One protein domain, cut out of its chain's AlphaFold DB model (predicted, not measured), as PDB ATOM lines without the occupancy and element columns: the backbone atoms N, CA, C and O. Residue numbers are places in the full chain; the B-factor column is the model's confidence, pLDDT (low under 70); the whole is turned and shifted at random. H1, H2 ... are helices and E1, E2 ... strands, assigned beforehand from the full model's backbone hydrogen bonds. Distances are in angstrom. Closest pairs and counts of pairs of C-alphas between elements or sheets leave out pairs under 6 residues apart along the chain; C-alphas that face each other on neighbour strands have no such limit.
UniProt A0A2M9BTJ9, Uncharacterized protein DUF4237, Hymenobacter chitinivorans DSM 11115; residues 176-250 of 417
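Overview. This is residues 176 to 250 of the 417 residues of the protein "Uncharacterized protein DUF4237" of Hymenobacter chitinivorans DSM 11115 (UniProt A0A2M9BTJ9). A long helical hairpin, H2 and H3 side by side, is prolonged beyond the end of H3 by a small two-stranded hairpin, E1 and E2; the short helices H1, H4 and H5 lie along one side of the helical hairpin, with H4 packed on the last residues of H3. The printed part has 75 residues, with five named helices and two named strands in the order H1, H2, H3, E1, E2, H4, H5, and its class is mostly helix. The sheet, in the order E1 - E2, is antiparallel. The whole is compact, with a radius of gyration of the C-alphas of 12.8 A, and a rod in outline, spanning 44 by 20 by 18 A.

Arrangement. E1, residues 229 to 231, and E2, residues 238 to 240, form an antiparallel hairpin at 146 degrees. N 230 and O 239 are within hydrogen-bond range at 2.9 A, as are N 239 and O 230 at 2.8 A. H4, residues 241 to 244, follows E2 by a tight link; the closest C-alphas of E1 and H4 are those of Tyr 229 and Leu 241, 5.0 A. H3, residues 215 to 227, touches H4 with residues 225 to 227 alone, closest at the C-alphas of Arg 226 and His 244, 5.5 A. H2, residues 192 to 206, and H3 touch as a helical hairpin, at a shallow tilt of 21 degrees, opposite ways, with the C-alphas of Ala 204 and His 217 closest at 4.9 A. H2 is apart from E1, E2 and H4. H1, residues 176 to 180, is close to H2 but not clearly touching, with the C-alphas of Ala 179 and Ile 194 closest at 6.6 A. H5, residues 247 to 250, and H2 are near each other. H1 and H5 are close but not clearly touching, closest at the C-alphas of Phe 178 and Ala 248, 6.1 A. In H1, H2 and H3 every O i to N i+4 pair is within hydrogen-bond range; H4 and H5 are too short for such a pair.

Along the chain. H2 measures 20.6 A and H3 17.9 A; E1 and E2 are 7.0 A each, H1 6.7 A, H4 6.1 A and H5 6.0 A. H1 begins at C-alpha 176 (50.511, -104.196, -41.605), H2 at C-alpha 192 (63.259, -102.426, -41.746), and H5 ends at C-alpha 250 (51.471, -109.724, -57.519).

Size, cuts and confidence. The two C-alphas farthest apart, those of Pro 210 and Asp 235, are 43.8 A apart. The printed part has no cut. The link from H1 to H2, 11 residues, is long. The mean pLDDT of the printed part is 84.1, with residues 189 to 190 and 207 to 215 under 70.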
ATOM      1  N   THR A 176      51.021-103.013 -42.314       86.75
ATOM      2  CA  THR A 176      50.511-104.196 -41.605       86.75
ATOM      3  C   THR A 176      49.841-105.203 -42.541       86.75
ATOM      4  O   THR A 176      50.104-106.400 -42.429       86.75
ATOM      5  N   GLU A 177      48.999-104.759 -43.480       85.75
ATOM      6  CA  GLU A 177      48.396-105.662 -44.473       85.75
ATOM      7  C   GLU A 177      49.427-106.145 -45.500       85.75
ATOM      8  O   GLU A 177      49.389-107.305 -45.911       85.75
ATOM      9  N   PHE A 178      50.382-105.294 -45.885       89.25
ATOM     10  CA  PHE A 178      51.466-105.644 -46.799       89.25
ATOM     11  C   PHE A 178      52.329-106.770 -46.222       89.25
ATOM     12  O   PHE A 178      52.561-107.781 -46.890       89.25
ATOM     13  N   ALA A 179      52.717-106.656 -44.948       90.25
ATOM     14  CA  ALA A 179      53.497-107.664 -44.236       90.25
ATOM     15  C   ALA A 179      52.815-109.047 -44.212       90.25
ATOM     16  O   ALA A 179      53.502-110.062 -44.324       90.25
ATOM     17  N   LYS A 180      51.474-109.120 -44.150       89.25
ATOM     18  CA  LYS A 180      50.733-110.398 -44.223       89.25
ATOM     19  C   LYS A 180      50.893-111.117 -45.566       89.25
ATOM     20  O   LYS A 180      50.739-112.333 -45.613       89.25
ATOM     21  N   THR A 181      51.211-110.397 -46.644       89.00
ATOM     22  CA  THR A 181      51.440-110.989 -47.979       89.00
ATOM     23  C   THR A 181      52.842-111.565 -48.170       89.00
ATOM     24  O   THR A 181      53.142-112.099 -49.235       89.00
ATOM     25  N   ILE A 182      53.700-111.461 -47.149       91.25
ATOM     26  CA  ILE A 182      55.096-111.891 -47.184       91.25
ATOM     27  C   ILE A 182      55.302-112.978 -46.123       91.25
ATOM     28  O   ILE A 182      55.437-112.693 -44.933       91.25
ATOM     29  N   LYS A 183      55.381-114.242 -46.560       89.00
ATOM     30  CA  LYS A 183      55.466-115.455 -45.713       89.00
ATOM     31  C   LYS A 183      56.448-115.357 -44.530       89.00
ATOM     32  O   LYS A 183      56.152-115.849 -43.443       89.00
ATOM     33  N   GLY A 184      57.609-114.734 -44.745       87.69
ATOM     34  CA  GLY A 184      58.682-114.600 -43.751       87.69
ATOM     35  C   GLY A 184      58.645-113.325 -42.895       87.69
ATOM     36  O   GLY A 184      59.459-113.205 -41.985       87.69
ATOM     37  N   ALA A 185      57.736-112.373 -43.145       89.50
ATOM     38  CA  ALA A 185      57.792-111.030 -42.547       89.50
ATOM     39  C   ALA A 185      57.821-111.033 -41.010       89.50
ATOM     40  O   ALA A 185      58.601-110.301 -40.408       89.50
ATOM     41  N   LYS A 186      57.044-111.924 -40.379       87.69
ATOM     42  CA  LYS A 186      56.978-112.100 -38.914       87.69
ATOM     43  C   LYS A 186      58.282-112.607 -38.262       87.69
ATOM     44  O   LYS A 186      58.330-112.741 -37.044       87.69
ATOM     45  N   HIS A 187      59.307-112.919 -39.059       86.31
ATOM     46  CA  HIS A 187      60.618-113.411 -38.622       86.31
ATOM     47  C   HIS A 187      61.787-112.516 -39.069       86.31
ATOM     48  O   HIS A 187      62.938-112.824 -38.765       86.31
ATOM     49  N   MET A 188      61.522-111.418 -39.787       81.12
ATOM     50  CA  MET A 188      62.570-110.482 -40.199       81.12
ATOM     51  C   MET A 188      63.068-109.666 -39.003       81.12
ATOM     52  O   MET A 188      62.276-109.226 -38.167       81.12
ATOM     53  N   GLN A 189      64.382-109.457 -38.929       65.88
ATOM     54  CA  GLN A 189      65.031-108.612 -37.930       65.88
ATOM     55  C   GLN A 189      66.129-107.766 -38.596       65.88
ATOM     56  O   GLN A 189      67.073-108.350 -39.132       65.88
ATOM     57  N   PRO A 190      66.048-106.425 -38.537       55.94
ATOM     58  CA  PRO A 190      64.900-105.616 -38.096       55.94
ATOM     59  C   PRO A 190      63.690-105.726 -39.062       55.94
ATOM     60  O   PRO A 190      63.838-106.246 -40.173       55.94
ATOM     61  N   PRO A 191      62.493-105.218 -38.697       74.56
ATOM     62  CA  PRO A 191      61.365-105.084 -39.633       74.56
ATOM     63  C   PRO A 191      61.648-104.119 -40.802       74.56
ATOM     64  O   PRO A 191      60.937-104.167 -41.804       74.56
ATOM     65  N   GLU A 192      62.720-103.324 -40.712       78.00
ATOM     66  CA  GLU A 192      63.259-102.426 -41.746       78.00
ATOM     67  C   GLU A 192      63.227-103.006 -43.167       78.00
ATOM     68  O   GLU A 192      62.931-102.278 -44.107       78.00
ATOM     69  N   VAL A 193      63.499-104.302 -43.362       87.94
ATOM     70  CA  VAL A 193      63.470-104.907 -44.709       87.94
ATOM     71  C   VAL A 193      62.048-104.926 -45.284       87.94
ATOM     72  O   VAL A 193      61.857-104.650 -46.465       87.94
ATOM     73  N   ILE A 194      61.032-105.193 -44.460       90.94
ATOM     74  CA  ILE A 194      59.624-105.161 -44.882       90.94
ATOM     75  C   ILE A 194      59.170-103.718 -45.128       90.94
ATOM     76  O   ILE A 194      58.467-103.463 -46.104       90.94
ATOM     77  N   GLU A 195      59.629-102.770 -44.309       90.12
ATOM     78  CA  GLU A 195      59.394-101.332 -44.501       90.12
ATOM     79  C   GLU A 195      60.056-100.796 -45.781       90.12
ATOM     80  O   GLU A 195      59.437-100.027 -46.514       90.12
ATOM     81  N   GLN A 196      61.270-101.251 -46.112       90.06
ATOM     82  CA  GLN A 196      61.967-100.916 -47.358       90.06
ATOM     83  C   GLN A 196      61.257-101.503 -48.583       90.06
ATOM     84  O   GLN A 196      61.040-100.783 -49.557       90.06
ATOM     85  N   ILE A 197      60.843-102.777 -48.538       91.44
ATOM     86  CA  ILE A 197      60.060-103.399 -49.622       91.44
ATOM     87  C   ILE A 197      58.726-102.654 -49.801       91.44
ATOM     88  O   ILE A 197      58.343-102.377 -50.933       91.44
ATOM     89  N   TYR A 198      58.047-102.282 -48.711       90.94
ATOM     90  CA  TYR A 198      56.801-101.508 -48.737       90.94
ATOM     91  C   TYR A 198      56.995-100.089 -49.301       90.94
ATOM     92  O   TYR A 198      56.243 -99.662 -50.174       90.94
ATOM     93  N   GLY A 199      58.041 -99.374 -48.877       88.00
ATOM     94  CA  GLY A 199      58.378 -98.048 -49.401       88.00
ATOM     95  C   GLY A 199      58.719 -98.074 -50.894       88.00
ATOM     96  O   GLY A 199      58.221 -97.245 -51.655       88.00
ATOM     97  N   LEU A 200      59.498 -99.069 -51.336       89.19
ATOM     98  CA  LEU A 200      59.778 -99.300 -52.756       89.19
ATOM     99  C   LEU A 200      58.516 -99.697 -53.534       89.19
ATOM    100  O   LEU A 200      58.338 -99.221 -54.651       89.19
ATOM    101  N   PHE A 201      57.626-100.509 -52.959       88.69
ATOM    102  CA  PHE A 201      56.351-100.901 -53.571       88.69
ATOM    103  C   PHE A 201      55.424 -99.695 -53.774       88.69
ATOM    104  O   PHE A 201      54.885 -99.514 -54.866       88.69
ATOM    105  N   ASN A 202      55.288 -98.825 -52.770       83.94
ATOM    106  CA  ASN A 202      54.467 -97.617 -52.876       83.94
ATOM    107  C   ASN A 202      55.082 -96.600 -53.851       83.94
ATOM    108  O   ASN A 202      54.360 -96.036 -54.672       83.94
ATOM    109  N   ALA A 203      56.410 -96.423 -53.852       81.50
ATOM    110  CA  ALA A 203      57.096 -95.612 -54.861       81.50
ATOM    111  C   ALA A 203      56.916 -96.186 -56.281       81.50
ATOM    112  O   ALA A 203      56.681 -95.437 -57.232       81.50
ATOM    113  N   ALA A 204      56.966 -97.514 -56.429       82.81
ATOM    114  CA  ALA A 204      56.748 -98.188 -57.701       82.81
ATOM    115  C   ALA A 204      55.306 -98.027 -58.203       82.81
ATOM    116  O   ALA A 204      55.110 -97.716 -59.380       82.81
ATOM    117  N   SER A 205      54.320 -98.175 -57.309       77.81
ATOM    118  CA  SER A 205      52.892 -97.914 -57.538       77.81
ATOM    119  C   SER A 205      52.659 -96.470 -57.994       77.81
ATOM    120  O   SER A 205      52.167 -96.250 -59.099       77.81
ATOM    121  N   ALA A 206      53.105 -95.481 -57.212       74.88
ATOM    122  CA  ALA A 206      52.897 -94.061 -57.497       74.88
ATOM    123  C   ALA A 206      53.582 -93.592 -58.796       74.88
ATOM    124  O   ALA A 206      53.027 -92.779 -59.532       74.88
ATOM    125  N   ALA A 207      54.765 -94.128 -59.119       69.06
ATOM    126  CA  ALA A 207      55.463 -93.824 -60.369       69.06
ATOM    127  C   ALA A 207      54.951 -94.631 -61.585       69.06
ATOM    128  O   ALA A 207      55.408 -94.399 -62.707       69.06
ATOM    129  N   SER A 208      54.032 -95.587 -61.396       66.38
ATOM    130  CA  SER A 208      53.427 -96.358 -62.489       66.38
ATOM    131  C   SER A 208      52.295 -95.565 -63.140       66.38
ATOM    132  O   SER A 208      51.151 -95.581 -62.687       66.38
ATOM    133  N   ALA A 209      52.613 -94.877 -64.239       54.72
ATOM    134  CA  ALA A 209      51.603 -94.235 -65.075       54.72
ATOM    135  C   ALA A 209      50.583 -95.278 -65.592       54.72
ATOM    136  O   ALA A 209      50.963 -96.432 -65.813       54.72
ATOM    137  N   PRO A 210      49.307 -94.911 -65.835       48.56
ATOM    138  CA  PRO A 210      48.288 -95.854 -66.297       48.56
ATOM    139  C   PRO A 210      48.739 -96.666 -67.525       48.56
ATOM    140  O   PRO A 210      49.017 -96.107 -68.586       48.56
ATOM    141  N   GLY A 211      48.840 -97.991 -67.364       48.97
ATOM    142  CA  GLY A 211      49.295 -98.918 -68.407       48.97
ATOM    143  C   GLY A 211      50.812 -98.969 -68.659       48.97
ATOM    144  O   GLY A 211      51.230 -99.600 -69.628       48.97
ATOM    145  N   LYS A 212      51.651 -98.322 -67.834       49.94
ATOM    146  CA  LYS A 212      53.125 -98.408 -67.899       49.94
ATOM    147  C   LYS A 212      53.755 -98.467 -66.497       49.94
ATOM    148  O   LYS A 212      54.048 -97.415 -65.921       49.94
ATOM    149  N   PRO A 213      54.001 -99.671 -65.951       57.31
ATOM    150  CA  PRO A 213      54.610 -99.816 -64.634       57.31
ATOM    151  C   PRO A 213      56.049 -99.279 -64.581       57.31
ATOM    152  O   PRO A 213      56.814 -99.396 -65.543       57.31
ATOM    153  N   SER A 214      56.443 -98.690 -63.445       66.62
ATOM    154  CA  SER A 214      57.761 -98.052 -63.287       66.62
ATOM    155  C   SER A 214      58.905 -99.067 -63.120       66.62
ATOM    156  O   SER A 214      59.324 -99.420 -62.018       66.62
ATOM    157  N   VAL A 215      59.426 -99.540 -64.259       65.19
ATOM    158  CA  VAL A 215      60.448-100.602 -64.368       65.19
ATOM    159  C   VAL A 215      61.602-100.497 -63.348       65.19
ATOM    160  O   VAL A 215      61.912-101.523 -62.745       65.19
ATOM    161  N   PRO A 216      62.224 -99.324 -63.078       70.88
ATOM    162  CA  PRO A 216      63.333 -99.245 -62.121       70.88
ATOM    163  C   PRO A 216      62.932 -99.589 -60.681       70.88
ATOM    164  O   PRO A 216      63.669-100.296 -59.995       70.88
ATOM    165  N   HIS A 217      61.766 -99.125 -60.221       80.50
ATOM    166  CA  HIS A 217      61.308 -99.372 -58.853       80.50
ATOM    167  C   HIS A 217      60.802-100.804 -58.691       80.50
ATOM    168  O   HIS A 217      61.171-101.470 -57.730       80.50
ATOM    169  N   TRP A 218      60.030-101.321 -59.656       86.88
ATOM    170  CA  TRP A 218      59.578-102.716 -59.621       86.88
ATOM    171  C   TRP A 218      60.749-103.702 -59.642       86.88
ATOM    172  O   TRP A 218      60.743-104.666 -58.880       86.88
ATOM    173  N   LYS A 219      61.809-103.408 -60.409       88.56
ATOM    174  CA  LYS A 219      63.047-104.195 -60.375       88.56
ATOM    175  C   LYS A 219      63.752-104.125 -59.015       88.56
ATOM    176  O   LYS A 219      64.255-105.145 -58.561       88.56
ATOM    177  N   ALA A 220      63.746-102.972 -58.342       89.94
ATOM    178  CA  ALA A 220      64.293-102.837 -56.989       89.94
ATOM    179  C   ALA A 220      63.477-103.609 -55.931       89.94
ATOM    180  O   ALA A 220      64.070-104.222 -55.044       89.94
ATOM    181  N   VAL A 221      62.140-103.643 -56.044       91.81
ATOM    182  CA  VAL A 221      61.276-104.509 -55.213       91.81
ATOM    183  C   VAL A 221      61.599-105.984 -55.468       91.81
ATOM    184  O   VAL A 221      61.760-106.745 -54.515       91.81
ATOM    185  N   GLU A 222      61.727-106.393 -56.736       92.81
ATOM    186  CA  GLU A 222      62.045-107.777 -57.104       92.81
ATOM    187  C   GLU A 222      63.431-108.209 -56.613       92.81
ATOM    188  O   GLU A 222      63.553-109.274 -56.007       92.81
ATOM    189  N   ASP A 223      64.456-107.375 -56.796       92.81
ATOM    190  CA  ASP A 223      65.807-107.656 -56.308       92.81
ATOM    191  C   ASP A 223      65.848-107.758 -54.781       92.81
ATOM    192  O   ASP A 223      66.374-108.743 -54.264       92.81
ATOM    193  N   LEU A 224      65.240-106.810 -54.054       92.69
ATOM    194  CA  LEU A 224      65.246-106.814 -52.588       92.69
ATOM    195  C   LEU A 224      64.487-108.016 -52.008       92.69
ATOM    196  O   LEU A 224      64.958-108.629 -51.049       92.69
ATOM    197  N   VAL A 225      63.345-108.402 -52.592       92.62
ATOM    198  CA  VAL A 225      62.617-109.615 -52.177       92.62
ATOM    199  C   VAL A 225      63.432-110.872 -52.486       92.62
ATOM    200  O   VAL A 225      63.534-111.746 -51.627       92.62
ATOM    201  N   ARG A 226      64.058-110.965 -53.669       92.50
ATOM    202  CA  ARG A 226      64.855-112.139 -54.070       92.50
ATOM    203  C   ARG A 226      66.186-112.266 -53.320       92.50
ATOM    204  O   ARG A 226      66.651-113.387 -53.146       92.50
ATOM    205  N   SER A 227      66.785-111.166 -52.860       92.75
ATOM    206  CA  SER A 227      68.001-111.185 -52.033       92.75
ATOM    207  C   SER A 227      67.730-111.359 -50.536       92.75
ATOM    208  O   SER A 227      68.670-111.563 -49.770       92.75
ATOM    209  N   SER A 228      66.475-111.235 -50.095       92.19
ATOM    210  CA  SER A 228      66.108-111.313 -48.681       92.19
ATOM    211  C   SER A 228      65.886-112.750 -48.218       92.19
ATOM    212  O   SER A 228      65.230-113.552 -48.882       92.19
ATOM    213  N   TYR A 229      66.375-113.052 -47.018       92.25
ATOM    214  CA  TYR A 229      66.204-114.337 -46.348       92.25
ATOM    215  C   TYR A 229      65.865-114.110 -44.873       92.25
ATOM    216  O   TYR A 229      66.325-113.138 -44.273       92.25
ATOM    217  N   TYR A 230      65.106-115.031 -44.282       89.62
ATOM    218  CA  TYR A 230      64.841-115.078 -42.842       89.62
ATOM    219  C   TYR A 230      65.384-116.382 -42.248       89.62
ATOM    220  O   TYR A 230      65.514-117.378 -42.960       89.62
ATOM    221  N   VAL A 231      65.695-116.394 -40.949       90.44
ATOM    222  CA  VAL A 231      65.931-117.645 -40.211       90.44
ATOM    223  C   VAL A 231      64.604-118.078 -39.611       90.44
ATOM    224  O   VAL A 231      63.984-117.338 -38.849       90.44
ATOM    225  N   ASP A 232      64.149-119.262 -39.988       88.44
ATOM    226  CA  ASP A 232      62.881-119.808 -39.530       88.44
ATOM    227  C   ASP A 232      63.034-120.403 -38.117       88.44
ATOM    228  O   ASP A 232      63.911-121.247 -37.918       88.44
ATOM    229  N   PRO A 233      62.235-119.981 -37.119       88.00
ATOM    230  CA  PRO A 233      62.398-120.446 -35.745       88.00
ATOM    231  C   PRO A 233      61.945-121.898 -35.536       88.00
ATOM    232  O   PRO A 233      62.369-122.504 -34.553       88.00
ATOM    233  N   ASP A 234      61.129-122.463 -36.435       89.50
ATOM    234  CA  ASP A 234      60.567-123.809 -36.263       89.50
ATOM    235  C   ASP A 234      61.574-124.915 -36.638       89.50
ATOM    236  O   ASP A 234      61.505-126.026 -36.110       89.50
ATOM    237  N   ASP A 235      62.526-124.632 -37.540       93.69
ATOM    238  CA  ASP A 235      63.580-125.580 -37.944       93.69
ATOM    239  C   ASP A 235      65.008-125.006 -38.014       93.69
ATOM    240  O   ASP A 235      65.938-125.728 -38.382       93.69
ATOM    241  N   GLY A 236      65.200-123.736 -37.646       91.81
ATOM    242  CA  GLY A 236      66.497-123.056 -37.571       91.81
ATOM    243  C   GLY A 236      67.148-122.741 -38.922       91.81
ATOM    244  O   GLY A 236      68.320-122.363 -38.951       91.81
ATOM    245  N   LYS A 237      66.445-122.925 -40.047       93.75
ATOM    246  CA  LYS A 237      67.034-122.796 -41.390       93.75
ATOM    247  C   LYS A 237      66.817-121.413 -41.984       93.75
ATOM    248  O   LYS A 237      65.738-120.836 -41.880       93.75
ATOM    249  N   THR A 238      67.821-120.942 -42.716       93.56
ATOM    250  CA  THR A 238      67.695-119.807 -43.632       93.56
ATOM    251  C   THR A 238      66.736-120.163 -44.773       93.56
ATOM    252  O   THR A 238      66.961-121.146 -45.481       93.56
ATOM    253  N   LYS A 239      65.677-119.372 -44.968       92.88
ATOM    254  CA  LYS A 239      64.661-119.558 -46.018       92.88
ATOM    255  C   LYS A 239      64.466-118.257 -46.811       92.88
ATOM    256  O   LYS A 239      64.550-117.178 -46.219       92.88
ATOM    257  N   PRO A 240      64.249-118.329 -48.138       93.00
ATOM    258  CA  PRO A 240      64.052-117.145 -48.974       93.00
ATOM    259  C   PRO A 240      62.781-116.396 -48.582       93.00
ATOM    260  O   PRO A 240      61.763-117.003 -48.228       93.00
ATOM    261  N   LEU A 241      62.819-115.068 -48.670       91.56
ATOM    262  CA  LEU A 241      61.650-114.253 -48.391       91.56
ATOM    263  C   LEU A 241      60.552-114.553 -49.424       91.56
ATOM    264  O   LEU A 241      60.776-114.551 -50.634       91.56
ATOM    265  N   ASN A 242      59.359-114.850 -48.914       90.81
ATOM    266  CA  ASN A 242      58.169-115.175 -49.701       90.81
ATOM    267  C   ASN A 242      58.321-116.335 -50.711       90.81
ATOM    268  O   ASN A 242      57.579-116.385 -51.683       90.81
ATOM    269  N   ASP A 243      59.288-117.244 -50.535       90.56
ATOM    270  CA  ASP A 243      59.639-118.271 -51.537       90.56
ATOM    271  C   ASP A 243      59.925-117.687 -52.949       90.56
ATOM    272  O   ASP A 243      59.725-118.351 -53.967       90.56
ATOM    273  N   HIS A 244      60.385-116.429 -53.015       88.94
ATOM    274  CA  HIS A 244      60.533-115.606 -54.227       88.94
ATOM    275  C   HIS A 244      59.230-115.269 -54.995       88.94
ATOM    276  O   HIS A 244      59.297-114.797 -56.139       88.94
ATOM    277  N   TRP A 245      58.053-115.480 -54.396       90.88
ATOM    278  CA  TRP A 245      56.786-114.967 -54.929       90.88
ATOM    279  C   TRP A 245      56.693-113.445 -54.797       90.88
ATOM    280  O   TRP A 245      57.226-112.882 -53.832       90.88
ATOM    281  N   PRO A 246      55.985-112.767 -55.722       91.44
ATOM    282  CA  PRO A 246      55.731-111.342 -55.601       91.44
ATOM    283  C   PRO A 246      55.053-111.005 -54.264       91.44
ATOM    284  O   PRO A 246      54.131-111.718 -53.845       91.44
ATOM    285  N   PRO A 247      55.459-109.911 -53.591       91.62
ATOM    286  CA  PRO A 247      54.694-109.369 -52.478       91.62
ATOM    287  C   PRO A 247      53.333-108.883 -52.992       91.62
ATOM    288  O   PRO A 247      53.083-108.828 -54.201       91.62
ATOM    289  N   ALA A 248      52.431-108.526 -52.079       89.31
ATOM    290  CA  ALA A 248      51.119-107.989 -52.428       89.31
ATOM    291  C   ALA A 248      50.273-108.907 -53.345       89.31
ATOM    292  O   ALA A 248      49.362-108.442 -54.028       89.31
ATOM    293  N   ASN A 249      50.552-110.218 -53.359       89.56
ATOM    294  CA  ASN A 249      49.949-111.198 -54.273       89.56
ATOM    295  C   ASN A 249      50.157-110.873 -55.772       89.56
ATOM    296  O   ASN A 249      49.353-111.284 -56.607       89.56
ATOM    297  N   GLY A 250      51.204-110.119 -56.131       90.19
ATOM    298  CA  GLY A 250      51.471-109.724 -57.519       90.19
ATOM    299  C   GLY A 250      50.641-108.550 -58.041       90.19
ATOM    300  O   GLY A 250      50.643-108.320 -59.249       90.19
TER     301      GLY A 250